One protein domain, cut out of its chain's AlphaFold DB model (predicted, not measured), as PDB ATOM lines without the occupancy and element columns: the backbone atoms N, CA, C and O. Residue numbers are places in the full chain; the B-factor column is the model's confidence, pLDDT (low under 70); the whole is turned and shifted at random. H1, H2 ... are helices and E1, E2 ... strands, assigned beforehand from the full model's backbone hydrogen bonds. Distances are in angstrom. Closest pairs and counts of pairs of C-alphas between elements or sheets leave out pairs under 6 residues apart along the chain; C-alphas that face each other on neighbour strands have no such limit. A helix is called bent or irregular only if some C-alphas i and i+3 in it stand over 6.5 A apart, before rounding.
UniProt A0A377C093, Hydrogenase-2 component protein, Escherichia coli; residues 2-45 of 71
ATOM      1  N   THR A   2     -25.394  11.859 -59.362       72.62
ATOM      2  CA  THR A   2     -26.530  11.192 -60.028       72.62
ATOM      3  C   THR A   2     -27.770  12.056 -59.870       72.62
ATOM      4  O   THR A   2     -28.214  12.296 -58.750       72.62
ATOM      5  N   PHE A   3     -28.315  12.527 -60.988       73.88
ATOM      6  CA  PHE A   3     -29.557  13.291 -61.015       73.88
ATOM      7  C   PHE A   3     -30.730  12.344 -61.285       73.88
ATOM      8  O   PHE A   3     -30.651  11.506 -62.180       73.88
ATOM      9  N   THR A   4     -31.807  12.486 -60.519       80.38
ATOM     10  CA  THR A   4     -33.058  11.736 -60.659       80.38
ATOM     11  C   THR A   4     -34.160  12.689 -61.098       80.38
ATOM     12  O   THR A   4     -34.332  13.755 -60.502       80.38
ATOM     13  N   VAL A   5     -34.899  12.306 -62.138       86.50
ATOM     14  CA  VAL A   5     -36.079  13.044 -62.603       86.50
ATOM     15  C   VAL A   5     -37.232  12.776 -61.636       86.50
ATOM     16  O   VAL A   5     -37.557  11.621 -61.376       86.50
ATOM     17  N   GLY A   6     -37.820  13.838 -61.095       77.75
ATOM     18  CA  GLY A   6     -39.020  13.801 -60.264       77.75
ATOM     19  C   GLY A   6     -40.137  14.663 -60.850       77.75
ATOM     20  O   GLY A   6     -39.892  15.536 -61.686       77.75
ATOM     21  N   GLU A   7     -41.362  14.424 -60.392       83.31
ATOM     22  CA  GLU A   7     -42.561  15.185 -60.758       83.31
ATOM     23  C   GLU A   7     -43.206  15.761 -59.489       83.31
ATOM     24  O   GLU A   7     -43.230  15.096 -58.452       83.31
ATOM     25  N   LEU A   8     -43.664  17.015 -59.542       77.50
ATOM     26  CA  LEU A   8     -44.292  17.719 -58.418       77.50
ATOM     27  C   LEU A   8     -45.533  18.452 -58.927       77.50
ATOM     28  O   LEU A   8     -45.455  19.150 -59.929       77.50
ATOM     29  N   ASP A   9     -46.668  18.329 -58.244       76.31
ATOM     30  CA  ASP A   9     -47.901  18.978 -58.698       76.31
ATOM     31  C   ASP A   9     -47.728  20.510 -58.802       76.31
ATOM     32  O   ASP A   9     -47.179  21.156 -57.908       76.31
ATOM     33  N   GLY A  10     -48.126  21.089 -59.937       74.62
ATOM     34  CA  GLY A  10     -47.903  22.505 -60.258       74.62
ATOM     35  C   GLY A  10     -46.490  22.887 -60.740       74.62
ATOM     36  O   GLY A  10     -46.270  24.044 -61.107       74.62
ATOM     37  N   VAL A  11     -45.534  21.951 -60.809       66.88
ATOM     38  CA  VAL A  11     -44.190  22.160 -61.376       66.88
ATOM     39  C   VAL A  11     -43.899  21.060 -62.405       66.88
ATOM     40  O   VAL A  11     -44.159  19.888 -62.178       66.88
ATOM     41  N   SER A  12     -43.352  21.413 -63.574       76.06
ATOM     42  CA  SER A  12     -42.916  20.396 -64.552       76.06
ATOM     43  C   SER A  12     -41.808  19.493 -63.972       76.06
ATOM     44  O   SER A  12     -41.353  19.692 -62.845       76.06
ATOM     45  N   GLN A  13     -41.336  18.523 -64.755       76.81
ATOM     46  CA  GLN A  13     -40.238  17.635 -64.376       76.81
ATOM     47  C   GLN A  13     -39.056  18.411 -63.775       76.81
ATOM     48  O   GLN A  13     -38.549  19.369 -64.368       76.81
ATOM     49  N   TYR A  14     -38.614  17.980 -62.594       78.12
ATOM     50  CA  TYR A  14     -37.476  18.557 -61.889       78.12
ATOM     51  C   TYR A  14     -36.355  17.531 -61.741       78.12
ATOM     52  O   TYR A  14     -36.584  16.330 -61.619       78.12
ATOM     53  N   LEU A  15     -35.113  18.010 -61.758       73.75
ATOM     54  CA  LEU A  15     -33.938  17.180 -61.515       73.75
ATOM     55  C   LEU A  15     -33.539  17.322 -60.050       73.75
ATOM     56  O   LEU A  15     -33.166  18.405 -59.603       73.75
ATOM     57  N   SER A  16     -33.607  16.222 -59.308       70.50
ATOM     58  CA  SER A  16     -33.095  16.133 -57.943       70.50
ATOM     59  C   SER A  16     -31.734  15.449 -57.941       70.50
ATOM     60  O   SER A  16     -31.527  14.454 -58.625       70.50
ATOM     61  N   CYS A  17     -30.785  15.969 -57.175       58.47
ATOM     62  CA  CYS A  17     -29.540  15.269 -56.883       58.47
ATOM     63  C   CYS A  17     -29.405  15.222 -55.369       58.47
ATOM     64  O   CYS A  17     -29.317  16.270 -54.731       58.47
ATOM     65  N   SER A  18     -29.404  14.022 -54.791       67.62
ATOM     66  CA  SER A  18     -29.094  13.858 -53.371       67.62
ATOM     67  C   SER A  18     -27.673  14.354 -53.135       67.62
ATOM     68  O   SER A  18     -26.725  13.838 -53.727       67.62
ATOM     69  N   LEU A  19     -27.534  15.394 -52.314       64.88
ATOM     70  CA  LEU A  19     -26.246  16.055 -52.112       64.88
ATOM     71  C   LEU A  19     -25.310  15.261 -51.201       64.88
ATOM     72  O   LEU A  19     -24.109  15.324 -51.418       64.88
ATOM     73  N   MET A  20     -25.826  14.447 -50.275       64.56
ATOM     74  CA  MET A  20     -25.050  13.450 -49.531       64.56
ATOM     75  C   MET A  20     -25.983  12.380 -48.964       64.56
ATOM     76  O   MET A  20     -26.768  12.655 -48.061       64.56
ATOM     77  N   SER A  21     -25.913  11.154 -49.478       63.56
ATOM     78  CA  SER A  21     -26.461   9.991 -48.780       63.56
ATOM     79  C   SER A  21     -25.713   8.719 -49.181       63.56
ATOM     80  O   SER A  21     -25.447   8.542 -50.375       63.56
ATOM     81  N   PRO A  22     -25.413   7.829 -48.217       68.50
ATOM     82  CA  PRO A  22     -25.609   8.001 -46.771       68.50
ATOM     83  C   PRO A  22     -24.509   8.874 -46.142       68.50
ATOM     84  O   PRO A  22     -23.385   8.930 -46.643       68.50
ATOM     85  N   LEU A  23     -24.826   9.566 -45.042       74.69
ATOM     86  CA  LEU A  23     -23.806  10.234 -44.225       74.69
ATOM     87  C   LEU A  23     -22.788   9.195 -43.732       74.69
ATOM     88  O   LEU A  23     -23.147   8.042 -43.469       74.69
ATOM     89  N   SER A  24     -21.514   9.583 -43.633       79.75
ATOM     90  CA  SER A  24     -20.484   8.656 -43.159       79.75
ATOM     91  C   SER A  24     -20.796   8.205 -41.734       79.75
ATOM     92  O   SER A  24     -21.045   9.030 -40.858       79.75
ATOM     93  N   HIS A  25     -20.717   6.898 -41.481       78.56
ATOM     94  CA  HIS A  25     -20.878   6.346 -40.132       78.56
ATOM     95  C   HIS A  25     -19.724   6.740 -39.197       78.56
ATOM     96  O   HIS A  25     -19.856   6.632 -37.984       78.56
ATOM     97  N   SER A  26     -18.596   7.191 -39.755       87.19
ATOM     98  CA  SER A  26     -17.427   7.663 -39.009       87.19
ATOM     99  C   SER A  26     -17.412   9.181 -38.807       87.19
ATOM    100  O   SER A  26     -16.352   9.729 -38.516       87.19
ATOM    101  N   MET A  27     -18.532   9.870 -39.047       85.25
ATOM    102  CA  MET A  27     -18.618  11.324 -38.917       85.25
ATOM    103  C   MET A  27     -18.400  11.747 -37.463       85.25
ATOM    104  O   MET A  27     -19.017  11.197 -36.547       85.25
ATOM    105  N   SER A  28     -17.529  12.733 -37.257       90.25
ATOM    106  CA  SER A  28     -17.299  13.304 -35.932       90.25
ATOM    107  C   SER A  28     -18.471  14.195 -35.500       90.25
ATOM    108  O   SER A  28     -19.271  14.663 -36.315       90.25
ATOM    109  N   ILE A  29     -18.574  14.465 -34.197       89.94
ATOM    110  CA  ILE A  29     -19.607  15.363 -33.656       89.94
ATOM    111  C   ILE A  29     -19.454  16.769 -34.252       89.94
ATOM    112  O   ILE A  29     -20.442  17.403 -34.620       89.94
ATOM    113  N   GLU A  30     -18.219  17.246 -34.388       92.94
ATOM    114  CA  GLU A  30     -17.891  18.565 -34.928       92.94
ATOM    115  C   GLU A  30     -18.259  18.673 -36.413       92.94
ATOM    116  O   GLU A  30     -18.782  19.698 -36.853       92.94
ATOM    117  N   GLU A  31     -18.022  17.612 -37.188       87.38
ATOM    118  CA  GLU A  31     -18.435  17.531 -38.592       87.38
ATOM    119  C   GLU A  31     -19.962  17.552 -38.729       87.38
ATOM    120  O   GLU A  31     -20.491  18.262 -39.585       87.38
ATOM    121  N   GLY A  32     -20.681  16.855 -37.843       87.50
ATOM    122  CA  GLY A  32     -22.145  16.875 -37.808       87.50
ATOM    123  C   GLY A  32     -22.725  18.247 -37.445       87.50
ATOM    124  O   GLY A  32     -23.706  18.692 -38.048       87.50
ATOM    125  N   GLN A  33     -22.098  18.958 -36.502       92.12
ATOM    126  CA  GLN A  33     -22.486  20.328 -36.148       92.12
ATOM    127  C   GLN A  33     -22.300  21.287 -37.328       92.12
ATOM    128  O   GLN A  33     -23.213  22.048 -37.641       92.12
ATOM    129  N   ARG A  34     -21.155  21.211 -38.020       88.50
ATOM    130  CA  ARG A  34     -20.890  22.020 -39.221       88.50
ATOM    131  C   ARG A  34     -21.867  21.712 -40.346       88.50
ATOM    132  O   ARG A  34     -22.403  22.636 -40.940       88.50
ATOM    133  N   LEU A  35     -22.156  20.432 -40.587       86.81
ATOM    134  CA  LEU A  35     -23.136  20.027 -41.591       86.81
ATOM    135  C   LEU A  35     -24.520  20.621 -41.297       86.81
ATOM    136  O   LEU A  35     -25.201  21.090 -42.206       86.81
ATOM    137  N   THR A  36     -24.928  20.631 -40.028       88.00
ATOM    138  CA  THR A  36     -26.211  21.211 -39.613       88.00
ATOM    139  C   THR A  36     -26.244  22.725 -39.837       88.00
ATOM    140  O   THR A  36     -27.234  23.239 -40.362       88.00
ATOM    141  N   ASP A  37     -25.166  23.430 -39.482       88.69
ATOM    142  CA  ASP A  37     -25.023  24.873 -39.716       88.69
ATOM    143  C   ASP A  37     -25.068  25.212 -41.214       88.69
ATOM    144  O   ASP A  37     -25.845  26.070 -41.636       88.69
ATOM    145  N   ASP A  38     -24.332  24.464 -42.039       84.06
ATOM    146  CA  ASP A  38     -24.315  24.627 -43.493       84.06
ATOM    147  C   ASP A  38     -25.701  24.384 -44.108       84.06
ATOM    148  O   ASP A  38     -26.153  25.166 -44.951       84.06
ATOM    149  N   CYS A  39     -26.429  23.356 -43.655       83.50
ATOM    150  CA  CYS A  39     -27.807  23.114 -44.084       83.50
ATOM    151  C   CYS A  39     -28.735  24.278 -43.715       83.50
ATOM    152  O   CYS A  39     -29.505  24.739 -44.563       83.50
ATOM    153  N   ALA A  40     -28.662  24.772 -42.477       84.44
ATOM    154  CA  ALA A  40     -29.473  25.900 -42.027       84.44
ATOM    155  C   ALA A  40     -29.162  27.160 -42.846       84.44
ATOM    156  O   ALA A  40     -30.071  27.822 -43.348       84.44
ATOM    157  N   ARG A  41     -27.877  27.450 -43.059       82.12
ATOM    158  CA  ARG A  41     -27.422  28.578 -43.867       82.12
ATOM    159  C   ARG A  41     -27.896  28.473 -45.306       82.12
ATOM    160  O   ARG A  41     -28.383  29.460 -45.845       82.12
ATOM    161  N   MET A  42     -27.799  27.294 -45.920       80.56
ATOM    162  CA  MET A  42     -28.293  27.061 -47.274       80.56
ATOM    163  C   MET A  42     -29.797  27.315 -47.369       80.56
ATOM    164  O   MET A  42     -30.212  28.109 -48.208       80.56
ATOM    165  N   ILE A  43     -30.599  26.705 -46.491       77.38
ATOM    166  CA  ILE A  43     -32.064  26.862 -46.486       77.38
ATOM    167  C   ILE A  43     -32.453  28.334 -46.315       77.38
ATOM    168  O   ILE A  43     -33.323  28.824 -47.029       77.38
ATOM    169  N   LEU A  44     -31.784  29.050 -45.411       77.12
ATOM    170  CA  LEU A  44     -32.069  30.458 -45.122       77.12
ATOM    171  C   LEU A  44     -31.474  31.430 -46.150       77.12
ATOM    172  O   LEU A  44     -31.919  32.570 -46.243       77.12
ATOM    173  N   SER A  45     -30.480  31.000 -46.929       74.94
ATOM    174  CA  SER A  45     -29.916  31.776 -48.040       74.94
ATOM    175  C   SER A  45     -30.752  31.708 -49.314       74.94
ATOM    176  O   SER A  45     -30.515  32.486 -50.240       74.94
TER     177      SER A  45
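What this domain is: This is residues 2 to 45 of the 71 residues of the protein "Hydrogenase-2 component protein" of Escherichia coli (UniProt A0A377C093). A small two-stranded hairpin, E1 and E2, makes one end of an open, flat shape, and a single helix, H1, lies well away from it at the end of a long link. The link, residues 17 to 28, leads away from the hairpin, and H1 then folds back at an angle, with most of its length standing free. The printed part has 44 residues with two named strands and one named helix, in the order E1, E2, H1; the sheet is E1 - E2, antiparallel, and the class is mixed, helices and strands. The whole is only just extended, close to loose, with a radius of gyration of the C-alphas of 14.3 A, and spans 39 by 24 by 13 A.

How they stand to each other: E1, residues 4 to 8, and E2, residues 11 to 16, form a hairpin of antiparallel neighbours, with 150 degrees between their directions. The C-alphas of Val 5 and Leu 15, which face each other, are 4.8 A apart. N 4 and O 16, at 2.7 A, and N 14 and O 6, at 2.9 A, are within hydrogen-bond range. H1, residues 29 to 45, is apart from E1, with no C-alpha of the one within 8 A of the other. In H1 every O i to N i+4 pair is within hydrogen-bond range.

Where its parts are: E1 begins at C-alpha 4, (-33.058, 11.736, -60.659), and measures 12.9 A from first to last C-alpha. E2 measures 13.1 A and ends at C-alpha 16, (-33.095, 16.133, -57.943). H1 measures 24.1 A, is not bent, and ends at C-alpha 45, (-29.916, 31.776, -48.040).

The domain as a whole: The two C-alphas farthest apart, those of Gly 10 and Ser 28, are 40.2 A from each other. The printed part has no cut. The link from E1 to E2 is tight, and the link from E2 to H1, with 12 residues, is long. Residues 25 to 31, of which 29 to 31 belong to H1, and residues 33 to 45 of H1 stand free. The mean pLDDT of the printed part is 79.0; residue 11 and residues 17 to 22 are under 70.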